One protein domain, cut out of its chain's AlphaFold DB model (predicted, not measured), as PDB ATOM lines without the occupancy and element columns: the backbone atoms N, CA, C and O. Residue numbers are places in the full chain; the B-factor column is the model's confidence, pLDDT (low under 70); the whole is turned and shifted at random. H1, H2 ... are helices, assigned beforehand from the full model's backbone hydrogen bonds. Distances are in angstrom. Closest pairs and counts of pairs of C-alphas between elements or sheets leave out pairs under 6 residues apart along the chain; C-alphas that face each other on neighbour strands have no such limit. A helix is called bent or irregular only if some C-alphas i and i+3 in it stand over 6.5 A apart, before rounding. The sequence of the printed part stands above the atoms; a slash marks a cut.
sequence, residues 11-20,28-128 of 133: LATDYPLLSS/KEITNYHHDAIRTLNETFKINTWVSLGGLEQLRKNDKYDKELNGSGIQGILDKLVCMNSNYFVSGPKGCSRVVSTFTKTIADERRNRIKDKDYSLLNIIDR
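Overview. This is residues 11 to 20 and 28 to 128 of the 133 residues of an uncharacterized protein of Rhizophagus irregularis (strain DAOM 181602 / DAOM 197198 / MUCL 43194) (UniProt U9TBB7). Short helices H2 and H3, then H4, then H5 follow one another in a staggered line along the longest axis, H4 and H5 overlapping only near their ends; H1 lies off to one side, touching no helix, with the unnamed residues 11 to 20 in the space between H1 and H4. Residues 62 to 67 stick out near one end of the line. The printed part has 111 residues with five named helices, H1 to H5 in chain order, and no named strand; its class is all helix, with 53 residues, under half, in named elements. It is only just compact, close to loose, with a radius of gyration of the C-alphas of 15.6 A and spans of 42 by 34 by 27 A.

Arrangement. Start at Leu 11 and go past the cut to H1, residues 32 to 44, which is apart from H2, residues 57 to 60. H2 and H3, residues 63 to 69, touch only at the corner, closest at the C-alphas of Arg 60 and Leu 69, 6.2 A. H3 is irregular: C-alphas 64 and 67 are 7.7 A apart. H3 and H4, residues 72 to 85, are close but not clearly touching; the C-alphas of Glu 68 and Ile 74 come closest, 7.5 A. H4 touches H5, residues 102 to 116, with residues 80 to 85 alone, closest at the C-alphas of Met 84 and Ile 107, 5.4 A, at a shallow tilt of 27 degrees, the same way. Every O i to N i+4 pair is within hydrogen-bond range in H1, H4 and H5; H3 has 1 of 3, with 2 of 4 O i to N i+3 pairs, and H2 is too short for an i+4 pair.

Along the chain. Find C-alpha 32 at (162.140, 90.791, 169.940); from there H1 runs 18.4 A. H2 and H3 are short, 4.9 A and 9.5 A. H4 runs 20.1 A, and H5 runs 21.1 A to C-alpha 116 at (139.419, 124.491, 186.035).

Size, cuts and confidence. Look for the farthest C-alphas at Asn 32 and Asp 117, 44.7 A apart. Residues 21 to 27 are not printed; C-alphas 20 and 28 are 8.8 A apart. The links H1 to H2 and H4 to H5 are long. Confidence is under 70 at residues 18 to 20, 71 and 97 to 101.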
ATOM      1  N   LEU A  11     153.911 103.779 182.218       92.50
ATOM      2  CA  LEU A  11     153.797 103.555 180.786       92.50
ATOM      3  C   LEU A  11     152.472 102.843 180.501       92.50
ATOM      4  O   LEU A  11     152.333 101.652 180.770       92.50
ATOM      5  N   ALA A  12     151.508 103.582 179.946       90.88
ATOM      6  CA  ALA A  12     150.274 103.012 179.409       90.88
ATOM      7  C   ALA A  12     150.605 102.254 178.116       90.88
ATOM      8  O   ALA A  12     150.979 102.862 177.109       90.88
ATOM      9  N   THR A  13     150.545 100.927 178.170       86.69
ATOM     10  CA  THR A  13     150.972 100.043 177.082       86.69
ATOM     11  C   THR A  13     150.167  98.754 177.082       86.69
ATOM     12  O   THR A  13     149.844  98.216 178.142       86.69
ATOM     13  N   ASP A  14     149.920  98.230 175.880       80.69
ATOM     14  CA  ASP A  14     149.334  96.906 175.652       80.69
ATOM     15  C   ASP A  14     150.331  95.763 175.942       80.69
ATOM     16  O   ASP A  14     149.961  94.592 175.900       80.69
ATOM     17  N   TYR A  15     151.601  96.079 176.234       82.69
ATOM     18  CA  TYR A  15     152.643  95.103 176.555       82.69
ATOM     19  C   TYR A  15     152.635  94.689 178.046       82.69
ATOM     20  O   TYR A  15     152.537  95.550 178.925       82.69
ATOM     21  N   PRO A  16     152.865  93.401 178.366       78.56
ATOM     22  CA  PRO A  16     152.846  92.260 177.455       78.56
ATOM     23  C   PRO A  16     151.401  91.915 177.060       78.56
ATOM     24  O   PRO A  16     150.462  92.198 177.804       78.56
ATOM     25  N   LEU A  17     151.225  91.253 175.915       72.88
ATOM     26  CA  LEU A  17     149.919  90.725 175.528       72.88
ATOM     27  C   LEU A  17     149.550  89.588 176.488       72.88
ATOM     28  O   LEU A  17     150.198  88.546 176.501       72.88
ATOM     29  N   LEU A  18     148.510  89.797 177.296       65.12
ATOM     30  CA  LEU A  18     148.019  88.794 178.248       65.12
ATOM     31  C   LEU A  18     147.349  87.588 177.601       65.12
ATOM     32  O   LEU A  18     147.277  86.521 178.199       65.12
ATOM     33  N   SER A  19     146.792  87.780 176.411       61.03
ATOM     34  CA  SER A  19     146.024  86.753 175.730       61.03
ATOM     35  C   SER A  19     146.550  86.569 174.316       61.03
ATOM     36  O   SER A  19     147.094  87.497 173.715       61.03
ATOM     37  N   SER A  20     146.334  85.379 173.756       52.19
ATOM     38  CA  SER A  20     146.598  85.072 172.343       52.19
ATOM     39  C   SER A  20     145.766  85.922 171.374       52.19
ATOM     40  O   SER A  20     145.959  85.859 170.161       52.19
ATOM     41  N   LYS A  28     149.262  93.521 167.478       71.44
ATOM     42  CA  LYS A  28     148.883  92.095 167.478       71.44
ATOM     43  C   LYS A  28     150.030  91.126 167.714       71.44
ATOM     44  O   LYS A  28     149.798  90.035 168.220       71.44
ATOM     45  N   GLU A  29     151.235  91.520 167.331       78.00
ATOM     46  CA  GLU A  29     152.410  90.659 167.347       78.00
ATOM     47  C   GLU A  29     153.500  91.322 168.178       78.00
ATOM     48  O   GLU A  29     153.977  92.412 167.858       78.00
ATOM     49  N   ILE A  30     153.885  90.655 169.264       82.38
ATOM     50  CA  ILE A  30     155.074  91.023 170.025       82.38
ATOM     51  C   ILE A  30     156.272  90.349 169.359       82.38
ATOM     52  O   ILE A  30     156.266  89.152 169.086       82.38
ATOM     53  N   THR A  31     157.309  91.140 169.119       87.19
ATOM     54  CA  THR A  31     158.574  90.713 168.509       87.19
ATOM     55  C   THR A  31     159.732  91.028 169.452       87.19
ATOM     56  O   THR A  31     159.573  91.809 170.393       87.19
ATOM     57  N   ASN A  32     160.924  90.496 169.167       90.56
ATOM     58  CA  ASN A  32     162.140  90.791 169.940       90.56
ATOM     59  C   ASN A  32     162.424  92.294 170.054       90.56
ATOM     60  O   ASN A  32     162.821  92.753 171.117       90.56
ATOM     61  N   TYR A  33     162.098  93.073 169.018       90.00
ATOM     62  CA  TYR A  33     162.203  94.532 169.066       90.00
ATOM     63  C   TYR A  33     161.408  95.147 170.232       90.00
ATOM     64  O   TYR A  33     161.900  96.031 170.929       90.00
ATOM     65  N   HIS A  34     160.193  94.661 170.489       89.44
ATOM     66  CA  HIS A  34     159.358  95.154 171.585       89.44
ATOM     67  C   HIS A  34     159.940  94.780 172.953       89.44
ATOM     68  O   HIS A  34     159.945  95.603 173.868       89.44
ATOM     69  N   HIS A  35     160.456  93.554 173.083       90.50
ATOM     70  CA  HIS A  35     161.134  93.104 174.298       90.50
ATOM     71  C   HIS A  35     162.386  93.938 174.584       90.50
ATOM     72  O   HIS A  35     162.576  94.388 175.714       90.50
ATOM     73  N   ASP A  36     163.201  94.192 173.562       92.88
ATOM     74  CA  ASP A  36     164.423  94.987 173.667       92.88
ATOM     75  C   ASP A  36     164.114  96.449 174.019       92.88
ATOM     76  O   ASP A  36     164.781  97.030 174.878       92.88
ATOM     77  N   ALA A  37     163.058  97.030 173.438       90.38
ATOM     78  CA  ALA A  37     162.605  98.378 173.769       90.38
ATOM     79  C   ALA A  37     162.155  98.494 175.237       90.38
ATOM     80  O   ALA A  37     162.591  99.401 175.945       90.38
ATOM     81  N   ILE A  38     161.326  97.561 175.725       89.38
ATOM     82  CA  ILE A  38     160.880  97.554 177.128       89.38
ATOM     83  C   ILE A  38     162.053  97.304 178.084       89.38
ATOM     84  O   ILE A  38     162.123  97.937 179.137       89.38
ATOM     85  N   ARG A  39     162.995  96.423 177.720       90.75
ATOM     86  CA  ARG A  39     164.207  96.169 178.512       90.75
ATOM     87  C   ARG A  39     165.058  97.430 178.642       90.75
ATOM     88  O   ARG A  39     165.333  97.847 179.760       90.75
ATOM     89  N   THR A  40     165.366  98.084 177.525       91.88
ATOM     90  CA  THR A  40     166.141  99.339 177.493       91.88
ATOM     91  C   THR A  40     165.491 100.423 178.360       91.88
ATOM     92  O   THR A  40     166.156 101.126 179.122       91.88
ATOM     93  N   LEU A  41     164.162 100.543 178.276       88.81
ATOM     94  CA  LEU A  41     163.397 101.489 179.079       88.81
ATOM     95  C   LEU A  41     163.502 101.194 180.587       88.81
ATOM     96  O   LEU A  41     163.734 102.120 181.363       88.81
ATOM     97  N   ASN A  42     163.381  99.927 180.992       87.12
ATOM     98  CA  ASN A  42     163.492  99.506 182.395       87.12
ATOM     99  C   ASN A  42     164.918  99.608 182.959       87.12
ATOM    100  O   ASN A  42     165.081  99.836 184.154       87.12
ATOM    101  N   GLU A  43     165.943  99.443 182.122       88.62
ATOM    102  CA  GLU A  43     167.349  99.639 182.508       88.62
ATOM    103  C   GLU A  43     167.671 101.119 182.763       88.62
ATOM    104  O   GLU A  43     168.552 101.433 183.561       88.62
ATOM    105  N   THR A  44     166.934 102.029 182.119       85.69
ATOM    106  CA  THR A  44     167.153 103.480 182.233       85.69
ATOM    107  C   THR A  44     166.282 104.120 183.316       85.69
ATOM    108  O   THR A  44     166.735 105.005 184.039       85.69
ATOM    109  N   PHE A  45     165.022 103.691 183.444       83.56
ATOM    110  CA  PHE A  45     164.055 104.268 184.375       83.56
ATOM    111  C   PHE A  45     163.245 103.193 185.097       83.56
ATOM    112  O   PHE A  45     162.860 102.178 184.519       83.56
ATOM    113  N   LYS A  46     162.853 103.474 186.346       85.50
ATOM    114  CA  LYS A  46     161.855 102.656 187.045       85.50
ATOM    115  C   LYS A  46     160.456 102.939 186.489       85.50
ATOM    116  O   LYS A  46     159.757 103.845 186.952       85.50
ATOM    117  N   ILE A  47     160.056 102.153 185.496       88.25
ATOM    118  CA  ILE A  47     158.750 102.258 184.848       88.25
ATOM    119  C   ILE A  47     157.762 101.308 185.511       88.25
ATOM    120  O   ILE A  47     158.051 100.141 185.761       88.25
ATOM    121  N   ASN A  48     156.570 101.830 185.768       90.19
ATOM    122  CA  ASN A  48     155.420 101.048 186.167       90.19
ATOM    123  C   ASN A  48     154.484 100.859 184.976       90.19
ATOM    124  O   ASN A  48     154.322 101.754 184.152       90.19
ATOM    125  N   THR A  49     153.830  99.713 184.912       88.06
ATOM    126  CA  THR A  49     152.742  99.429 183.976       88.06
ATOM    127  C   THR A  49     151.571  98.853 184.757       88.06
ATOM    128  O   THR A  49     151.677  98.570 185.953       88.06
ATOM    129  N   TRP A  50     150.441  98.633 184.094       82.38
ATOM    130  CA  TRP A  50     149.296  97.957 184.702       82.38
ATOM    131  C   TRP A  50     149.670  96.562 185.272       82.38
ATOM    132  O   TRP A  50     149.057  96.103 186.239       82.38
ATOM    133  N   VAL A  51     150.718  95.909 184.736       80.44
ATOM    134  CA  VAL A  51     151.288  94.667 185.291       80.44
ATOM    135  C   VAL A  51     151.966  94.935 186.629       80.44
ATOM    136  O   VAL A  51     151.597  94.325 187.631       80.44
ATOM    137  N   SER A  52     152.936  95.853 186.659       82.19
ATOM    138  CA  SER A  52     153.758  96.090 187.852       82.19
ATOM    139  C   SER A  52     153.000  96.796 188.977       82.19
ATOM    140  O   SER A  52     153.398  96.690 190.132       82.19
ATOM    141  N   LEU A  53     151.900  97.490 188.665       78.44
ATOM    142  CA  LEU A  53     150.999  98.054 189.670       78.44
ATOM    143  C   LEU A  53     150.275  96.983 190.495       78.44
ATOM    144  O   LEU A  53     149.655  97.325 191.498       78.44
ATOM    145  N   GLY A  54     150.268  95.716 190.062       75.56
ATOM    146  CA  GLY A  54     149.487  94.676 190.735       75.56
ATOM    147  C   GLY A  54     147.977  94.956 190.707       75.56
ATOM    148  O   GLY A  54     147.216  94.346 191.457       75.56
ATOM    149  N   GLY A  55     147.512  95.859 189.834       73.50
ATOM    150  CA  GLY A  55     146.119  96.298 189.786       73.50
ATOM    151  C   GLY A  55     145.164  95.116 189.637       73.50
ATOM    152  O   GLY A  55     145.259  94.360 188.675       73.50
ATOM    153  N   LEU A  56     144.256  94.942 190.600       76.06
ATOM    154  CA  LEU A  56     143.273  93.852 190.619       76.06
ATOM    155  C   LEU A  56     143.893  92.439 190.622       76.06
ATOM    156  O   LEU A  56     143.251  91.494 190.182       76.06
ATOM    157  N   GLU A  57     145.129  92.257 191.104       77.94
ATOM    158  CA  GLU A  57     145.817  90.952 191.117       77.94
ATOM    159  C   GLU A  57     144.991  89.830 191.764       77.94
ATOM    160  O   GLU A  57     144.920  88.734 191.219       77.94
ATOM    161  N   GLN A  58     144.308  90.113 192.877       79.19
ATOM    162  CA  GLN A  58     143.441  89.132 193.542       79.19
ATOM    163  C   GLN A  58     142.270  88.690 192.659       79.19
ATOM    164  O   GLN A  58     141.895  87.522 192.675       79.19
ATOM    165  N   LEU A  59     141.707  89.612 191.872       78.31
ATOM    166  CA  LEU A  59     140.633  89.291 190.936       78.31
ATOM    167  C   LEU A  59     141.183  88.557 189.706       78.31
ATOM    168  O   LEU A  59     140.538  87.638 189.226       78.31
ATOM    169  N   ARG A  60     142.386  88.919 189.234       74.62
ATOM    170  CA  ARG A  60     143.063  88.279 188.087       74.62
ATOM    171  C   ARG A  60     143.495  86.838 188.363       74.62
ATOM    172  O   ARG A  60     143.713  86.091 187.425       74.62
ATOM    173  N   LYS A  61     143.658  86.467 189.634       77.75
ATOM    174  CA  LYS A  61     143.970  85.098 190.075       77.75
ATOM    175  C   LYS A  61     142.720  84.254 190.336       77.75
ATOM    176  O   LYS A  61     142.838  83.142 190.838       77.75
ATOM    177  N   ASN A  62     141.535  84.806 190.093       81.88
ATOM    178  CA  ASN A  62     140.275  84.134 190.341       81.88
ATOM    179  C   ASN A  62     139.599  83.821 189.008       81.88
ATOM    180  O   ASN A  62     139.025  84.713 188.382       81.88
ATOM    181  N   ASP A  63     139.602  82.537 188.652       82.75
ATOM    182  CA  ASP A  63     139.071  81.982 187.400       82.75
ATOM    183  C   ASP A  63     137.632  82.430 187.089       82.75
ATOM    184  O   ASP A  63     137.213  82.474 185.933       82.75
ATOM    185  N   LYS A  64     136.858  82.817 188.114       85.44
ATOM    186  CA  LYS A  64     135.509  83.373 187.946       85.44
ATOM    187  C   LYS A  64     135.486  84.631 187.072       85.44
ATOM    188  O   LYS A  64     134.471  84.884 186.429       85.44
ATOM    189  N   TYR A  65     136.554  85.427 187.091       80.06
ATOM    190  CA  TYR A  65     136.639  86.731 186.428       80.06
ATOM    191  C   TYR A  65     137.572  86.729 185.214       80.06
ATOM    192  O   TYR A  65     137.831  87.787 184.636       80.06
ATOM    193  N   ASP A  66     138.076  85.561 184.811       75.88
ATOM    194  CA  ASP A  66     139.023  85.423 183.704       75.88
ATOM    195  C   ASP A  66     138.495  86.031 182.407       75.88
ATOM    196  O   ASP A  66     139.238  86.658 181.654       75.88
ATOM    197  N   LYS A  67     137.197  85.883 182.134       75.69
ATOM    198  CA  LYS A  67     136.593  86.392 180.900       75.69
ATOM    199  C   LYS A  67     136.607  87.921 180.846       75.69
ATOM    200  O   LYS A  67     136.858  88.492 179.785       75.69
ATOM    201  N   GLU A  68     136.334  88.580 181.967       75.75
ATOM    202  CA  GLU A  68     136.315  90.035 182.088       75.75
ATOM    203  C   GLU A  68     137.730  90.624 182.184       75.75
ATOM    204  O   GLU A  68     137.998  91.672 181.595       75.75
ATOM    205  N   LEU A  69     138.639  89.953 182.902       75.62
ATOM    206  CA  LEU A  69     139.982  90.458 183.218       75.62
ATOM    207  C   LEU A  69     141.050  90.125 182.176       75.62
ATOM    208  O   LEU A  69     142.042  90.848 182.103       75.62
ATOM    209  N   ASN A  70     140.847  89.100 181.342       70.06
ATOM    210  CA  ASN A  70     141.756  88.791 180.231       70.06
ATOM    211  C   ASN A  70     141.484  89.633 178.966       70.06
ATOM    212  O   ASN A  70     142.209  89.520 177.973       70.06
ATOM    213  N   GLY A  71     140.456  90.486 178.978       69.69
ATOM    214  CA  GLY A  71     140.169  91.442 177.907       69.69
ATOM    215  C   GLY A  71     140.827  92.814 178.111       69.69
ATOM    216  O   GLY A  71     141.115  93.229 179.231       69.69
ATOM    217  N   SER A  72     140.982  93.577 177.025       70.81
ATOM    218  CA  SER A  72     141.608  94.915 177.033       70.81
ATOM    219  C   SER A  72     140.816  95.969 177.795       70.81
ATOM    220  O   SER A  72     141.355  97.021 178.135       70.81
ATOM    221  N   GLY A  73     139.532  95.717 178.065       78.38
ATOM    222  CA  GLY A  73     138.637  96.688 178.687       78.38
ATOM    223  C   GLY A  73     139.147  97.173 180.042       78.38
ATOM    224  O   GLY A  73     139.255  98.378 180.262       78.38
ATOM    225  N   ILE A  74     139.506  96.246 180.934       80.50
ATOM    226  CA  ILE A  74     139.919  96.588 182.301       80.50
ATOM    227  C   ILE A  74     141.311  97.224 182.319       80.50
ATOM    228  O   ILE A  74     141.501  98.245 182.980       80.50
ATOM    229  N   GLN A  75     142.250  96.693 181.534       81.06
ATOM    230  CA  GLN A  75     143.564  97.308 181.331       81.06
ATOM    231  C   GLN A  75     143.432  98.754 180.836       81.06
ATOM    232  O   GLN A  75     143.986  99.669 181.441       81.06
ATOM    233  N   GLY A  76     142.619  98.986 179.803       83.25
ATOM    234  CA  GLY A  76     142.387 100.322 179.261       83.25
ATOM    235  C   GLY A  76     141.702 101.275 180.248       83.25
ATOM    236  O   GLY A  76     141.944 102.480 180.199       83.25
ATOM    237  N   ILE A  77     140.860 100.770 181.159       85.88
ATOM    238  CA  ILE A  77     140.278 101.571 182.249       85.88
ATOM    239  C   ILE A  77     141.360 101.969 183.259       85.88
ATOM    240  O   ILE A  77     141.438 103.146 183.614       85.88
ATOM    241  N   LEU A  78     142.204 101.027 183.692       88.12
ATOM    242  CA  LEU A  78     143.312 101.306 184.612       88.12
ATOM    243  C   LEU A  78     144.280 102.328 184.015       88.12
ATOM    244  O   LEU A  78     144.592 103.321 184.671       88.12
ATOM    245  N   ASP A  79     144.667 102.150 182.751       90.50
ATOM    246  CA  ASP A  79     145.526 103.096 182.042       90.50
ATOM    247  C   ASP A  79     144.919 104.504 182.020       90.50
ATOM    248  O   ASP A  79     145.610 105.476 182.336       90.50
ATOM    249  N   LYS A  80     143.617 104.635 181.713       92.31
ATOM    250  CA  LYS A  80     142.930 105.936 181.760       92.31
ATOM    251  C   LYS A  80     142.973 106.538 183.155       92.31
ATOM    252  O   LYS A  80     143.308 107.712 183.280       92.31
ATOM    253  N   LEU A  81     142.631 105.772 184.192       93.50
ATOM    254  CA  LEU A  81     142.601 106.268 185.570       93.50
ATOM    255  C   LEU A  81     143.976 106.770 186.009       93.50
ATOM    256  O   LEU A  81     144.071 107.870 186.552       93.50
ATOM    257  N   VAL A  82     145.041 106.022 185.719       94.38
ATOM    258  CA  VAL A  82     146.404 106.446 186.056       94.38
ATOM    259  C   VAL A  82     146.788 107.710 185.279       94.38
ATOM    260  O   VAL A  82     147.236 108.679 185.887       94.38
ATOM    261  N   CYS A  83     146.537 107.761 183.966       95.50
ATOM    262  CA  CYS A  83     146.860 108.936 183.145       95.50
ATOM    263  C   CYS A  83     146.044 110.186 183.516       95.50
ATOM    264  O   CYS A  83     146.530 111.308 183.398       95.50
ATOM    265  N   MET A  84     144.794 110.024 183.961       96.19
ATOM    266  CA  MET A  84     143.968 111.146 184.414       96.19
ATOM    267  C   MET A  84     144.481 111.735 185.730       96.19
ATOM    268  O   MET A  84     144.396 112.945 185.907       96.19
ATOM    269  N   ASN A  85     145.038 110.908 186.618       95.50
ATOM    270  CA  ASN A  85     145.460 111.305 187.965       95.50
ATOM    271  C   ASN A  85     146.964 111.588 188.108       95.50
ATOM    272  O   ASN A  85     147.399 112.015 189.174       95.50
ATOM    273  N   SER A  86     147.778 111.347 187.079       95.56
ATOM    274  CA  SER A  86     149.213 111.632 187.136       95.56
ATOM    275  C   SER A  86     149.488 113.138 187.226       95.56
ATOM    276  O   SER A  86     148.745 113.949 186.668       95.56
ATOM    277  N   ASN A  87     150.582 113.545 187.877       95.56
ATOM    278  CA  ASN A  87     150.940 114.968 187.926       95.56
ATOM    279  C   ASN A  87     151.191 115.508 186.512       95.56
ATOM    280  O   ASN A  87     150.574 116.489 186.104       95.56
ATOM    281  N   TYR A  88     152.001 114.789 185.734       94.69
ATOM    282  CA  TYR A  88     152.210 115.040 184.312       94.69
ATOM    283  C   TYR A  88     151.605 113.931 183.457       94.69
ATOM    284  O   TYR A  88     151.728 112.745 183.769       94.69
ATOM    285  N   PHE A  89     151.000 114.314 182.338       95.25
ATOM    286  CA  PHE A  89     150.553 113.407 181.290       95.25
ATOM    287  C   PHE A  89     151.235 113.758 179.968       95.25
ATOM    288  O   PHE A  89     151.107 114.878 179.468       95.25
ATOM    289  N   VAL A  90     151.959 112.793 179.398       92.75
ATOM    290  CA  VAL A  90     152.689 112.950 178.135       92.75
ATOM    291  C   VAL A  90     152.139 111.958 177.118       92.75
ATOM    292  O   VAL A  90     151.917 110.789 177.422       92.75
ATOM    293  N   SER A  91     151.915 112.424 175.894       90.69
ATOM    294  CA  SER A  91     151.446 111.609 174.775       90.69
ATOM    295  C   SER A  91     152.320 111.839 173.548       90.69
ATOM    296  O   SER A  91     153.017 112.847 173.443       90.69
ATOM    297  N   GLY A  92     152.269 110.923 172.584       85.88
ATOM    298  CA  GLY A  92     153.066 111.062 171.374       85.88
ATOM    299  C   GLY A  92     152.674 112.283 170.517       85.88
ATOM    300  O   GLY A  92     151.567 112.826 170.627       85.88
ATOM    301  N   PRO A  93     153.565 112.730 169.623       84.56
ATOM    302  CA  PRO A  93     153.308 113.809 168.674       84.56
ATOM    303  C   PRO A  93     152.233 113.462 167.641       84.56
ATOM    304  O   PRO A  93     151.849 112.299 167.457       84.56
ATOM    305  N   LYS A  94     151.792 114.501 166.915       74.19
ATOM    306  CA  LYS A  94     151.060 114.353 165.647       74.19
ATOM    307  C   LYS A  94     151.906 113.546 164.661       74.19
ATOM    308  O   LYS A  94     153.093 113.807 164.526       74.19
ATOM    309  N   GLY A  95     151.295 112.555 164.013       71.50
ATOM    310  CA  GLY A  95     151.955 111.677 163.038       71.50
ATOM    311  C   GLY A  95     152.536 110.382 163.616       71.50
ATOM    312  O   GLY A  95     152.560 109.384 162.911       71.50
ATOM    313  N   CYS A  96     152.927 110.354 164.896       71.81
ATOM    314  CA  CYS A  96     153.423 109.135 165.559       71.81
ATOM    315  C   CYS A  96     152.337 108.461 166.407       71.81
ATOM    316  O   CYS A  96     152.166 107.246 166.376       71.81
ATOM    317  N   SER A  97     151.561 109.260 167.140       67.56
ATOM    318  CA  SER A  97     150.421 108.768 167.913       67.56
ATOM    319  C   SER A  97     149.107 109.095 167.218       67.56
ATOM    320  O   SER A  97     148.985 110.093 166.497       67.56
ATOM    321  N   ARG A  98     148.073 108.294 167.486       65.25
ATOM    322  CA  ARG A  98     146.703 108.632 167.100       65.25
ATOM    323  C   ARG A  98     146.228 109.799 167.970       65.25
ATOM    324  O   ARG A  98     145.604 109.608 169.008       65.25
ATOM    325  N   VAL A  99     146.546 111.021 167.544       59.41
ATOM    326  CA  VAL A  99     146.267 112.268 168.286       59.41
ATOM    327  C   VAL A  99     144.784 112.453 168.590       59.41
ATOM    328  O   VAL A  99     144.443 113.049 169.608       59.41
ATOM    329  N   VAL A 100     143.916 111.885 167.750       58.81
ATOM    330  CA  VAL A 100     142.455 111.877 167.910       58.81
ATOM    331  C   VAL A 100     141.960 110.506 168.390       58.81
ATOM    332  O   VAL A 100     140.928 110.011 167.945       58.81
ATOM    333  N   SER A 101     142.711 109.827 169.260       69.31
ATOM    334  CA  SER A 101     142.156 108.667 169.955       69.31
ATOM    335  C   SER A 101     141.110 109.149 170.962       69.31
ATOM    336  O   SER A 101     141.300 110.156 171.651       69.31
ATOM    337  N   THR A 102     139.996 108.424 171.064       81.19
ATOM    338  CA  THR A 102     139.005 108.661 172.121       81.19
ATOM    339  C   THR A 102     139.660 108.551 173.498       81.19
ATOM    340  O   THR A 102     139.373 109.360 174.368       81.19
ATOM    341  N   PHE A 103     140.627 107.641 173.658       86.88
ATOM    342  CA  PHE A 103     141.431 107.470 174.868       86.88
ATOM    343  C   PHE A 103     142.134 108.765 175.312       86.88
ATOM    344  O   PHE A 103     141.865 109.276 176.396       86.88
ATOM    345  N   THR A 104     143.004 109.327 174.468       89.69
ATOM    346  CA  THR A 104     143.791 110.521 174.808       89.69
ATOM    347  C   THR A 104     142.903 111.752 174.942       89.69
ATOM    348  O   THR A 104     143.160 112.595 175.799       89.69
ATOM    349  N   LYS A 105     141.848 111.853 174.119       90.56
ATOM    350  CA  LYS A 105     140.877 112.946 174.208       90.56
ATOM    351  C   LYS A 105     140.146 112.932 175.552       90.56
ATOM    352  O   LYS A 105     140.137 113.957 176.220       90.56
ATOM    353  N   THR A 106     139.616 111.782 175.978       93.00
ATOM    354  CA  THR A 106     138.936 111.645 177.277       93.00
ATOM    355  C   THR A 106     139.843 112.057 178.434       93.00
ATOM    356  O   THR A 106     139.409 112.818 179.291       93.00
ATOM    357  N   ILE A 107     141.109 111.626 178.436       95.31
ATOM    358  CA  ILE A 107     142.067 112.008 179.486       95.31
ATOM    359  C   ILE A 107     142.296 113.525 179.494       95.31
ATOM    360  O   ILE A 107     142.236 114.152 180.547       95.31
ATOM    361  N   ALA A 108     142.545 114.125 178.328       94.94
ATOM    362  CA  ALA A 108     142.799 115.559 178.230       94.94
ATOM    363  C   ALA A 108     141.573 116.401 178.625       94.94
ATOM    364  O   ALA A 108     141.726 117.451 179.247       94.94
ATOM    365  N   ASP A 109     140.367 115.960 178.272       96.06
ATOM    366  CA  ASP A 109     139.129 116.660 178.614       96.06
ATOM    367  C   ASP A 109     138.862 116.611 180.124       96.06
ATOM    368  O   ASP A 109     138.613 117.656 180.724       96.06
ATOM    369  N   GLU A 110     139.030 115.446 180.756       97.00
ATOM    370  CA  GLU A 110     138.881 115.296 182.207       97.00
ATOM    371  C   GLU A 110     139.909 116.132 182.980       97.00
ATOM    372  O   GLU A 110     139.555 116.909 183.867       97.00
ATOM    373  N   ARG A 111     141.190 116.055 182.596       98.00
ATOM    374  CA  ARG A 111     142.250 116.861 183.224       98.00
ATOM    375  C   ARG A 111     141.978 118.355 183.091       98.00
ATOM    376  O   ARG A 111     142.200 119.107 184.036       98.00
ATOM    377  N   ARG A 112     141.465 118.802 181.937       98.00
ATOM    378  CA  ARG A 112     141.086 120.205 181.725       98.00
ATOM    379  C   ARG A 112     139.966 120.638 182.670       98.00
ATOM    380  O   ARG A 112     140.028 121.759 183.166       98.00
ATOM    381  N   ASN A 113     138.965 119.792 182.900       97.88
ATOM    382  CA  ASN A 113     137.879 120.095 183.831       97.88
ATOM    383  C   ASN A 113     138.404 120.190 185.267       97.88
ATOM    384  O   ASN A 113     138.224 121.218 185.910       97.88
ATOM    385  N   ARG A 114     139.188 119.208 185.716       97.62
ATOM    386  CA  ARG A 114     139.774 119.205 187.067       97.62
ATOM    387  C   ARG A 114     140.697 120.393 187.338       97.62
ATOM    388  O   ARG A 114     140.636 120.986 188.409       97.62
ATOM    389  N   ILE A 115     141.511 120.797 186.360       96.75
ATOM    390  CA  ILE A 115     142.350 122.002 186.478       96.75
ATOM    391  C   ILE A 115     141.487 123.267 186.613       96.75
ATOM    392  O   ILE A 115     141.814 124.142 187.415       96.75
ATOM    393  N   LYS A 116     140.375 123.377 185.868       97.25
ATOM    394  CA  LYS A 116     139.419 124.491 186.035       97.25
ATOM    395  C   LYS A 116     138.795 124.496 187.432       97.25
ATOM    396  O   LYS A 116     138.634 125.569 188.009       97.25
ATOM    397  N   ASP A 117     138.552 123.315 187.990       97.19
ATOM    398  CA  ASP A 117     138.051 123.111 189.354       97.19
ATOM    399  C   ASP A 117     139.153 123.215 190.428       97.19
ATOM    400  O   ASP A 117     138.944 122.855 191.584       97.19
ATOM    401  N   LYS A 118     140.318 123.779 190.068       96.75
ATOM    402  CA  LYS A 118     141.457 124.066 190.956       96.75
ATOM    403  C   LYS A 118     142.125 122.822 191.551       96.75
ATOM    404  O   LYS A 118     142.666 122.873 192.655       96.75
ATOM    405  N   ASP A 119     142.153 121.716 190.813       96.25
ATOM    406  CA  ASP A 119     142.996 120.571 191.155       96.25
ATOM    407  C   ASP A 119     144.478 120.871 190.869       96.25
ATOM    408  O   ASP A 119     144.984 120.666 189.764       96.25
ATOM    409  N   TYR A 120     145.183 121.355 191.892       94.19
ATOM    410  CA  TYR A 120     146.606 121.700 191.817       94.19
ATOM    411  C   TYR A 120     147.544 120.487 191.729       94.19
ATOM    412  O   TYR A 120     148.748 120.667 191.554       94.19
ATOM    413  N   SER A 121     147.033 119.255 191.853       94.75
ATOM    414  CA  SER A 121     147.864 118.057 191.683       94.75
ATOM    415  C   SER A 121     148.231 117.807 190.217       94.75
ATOM    416  O   SER A 121     149.235 117.148 189.939       94.75
ATOM    417  N   LEU A 122     147.453 118.352 189.275       96.31
ATOM    418  CA  LEU A 122     147.663 118.200 187.840       96.31
ATOM    419  C   LEU A 122     148.506 119.367 187.309       96.31
ATOM    420  O   LEU A 122     148.077 120.517 187.313       96.31
ATOM    421  N   LEU A 123     149.702 119.062 186.811       95.25
ATOM    422  CA  LEU A 123     150.687 120.060 186.379       95.25
ATOM    423  C   LEU A 123     150.622 120.361 184.877       95.25
ATOM    424  O   LEU A 123     151.240 121.308 184.400       95.25
ATOM    425  N   ASN A 124     149.855 119.574 184.121       96.06
ATOM    426  CA  ASN A 124     149.568 119.817 182.713       96.06
ATOM    427  C   ASN A 124     148.235 119.171 182.290       96.06
ATOM    428  O   ASN A 124     147.731 118.253 182.937       96.06
ATOM    429  N   ILE A 125     147.672 119.599 181.159       96.25
ATOM    430  CA  ILE A 125     146.561 118.865 180.528       96.25
ATOM    431  C   ILE A 125     147.123 117.686 179.733       96.25
ATOM    432  O   ILE A 125     146.711 116.547 179.926       96.25
ATOM    433  N   ILE A 126     148.048 117.978 178.821       93.81
ATOM    434  CA  ILE A 126     148.736 117.011 177.973       93.81
ATOM    435  C   ILE A 126     149.944 117.694 177.338       93.81
ATOM    436  O   ILE A 126     149.784 118.712 176.666       93.81
ATOM    437  N   ASP A 127     151.119 117.095 177.485       93.12
ATOM    438  CA  ASP A 127     152.305 117.480 176.722       93.12
ATOM    439  C   ASP A 127     152.579 116.465 175.618       93.12
ATOM    440  O   ASP A 127     152.264 115.278 175.731       93.12
ATOM    441  N   ARG A 128     153.156 116.944 174.515       89.62
ATOM    442  CA  ARG A 128     153.576 116.103 173.392       89.62
ATOM    443  C   ARG A 128     154.998 116.462 173.002       89.62
ATOM    444  O   ARG A 128     155.291 117.639 172.796       89.62
TER     445      ARG A 128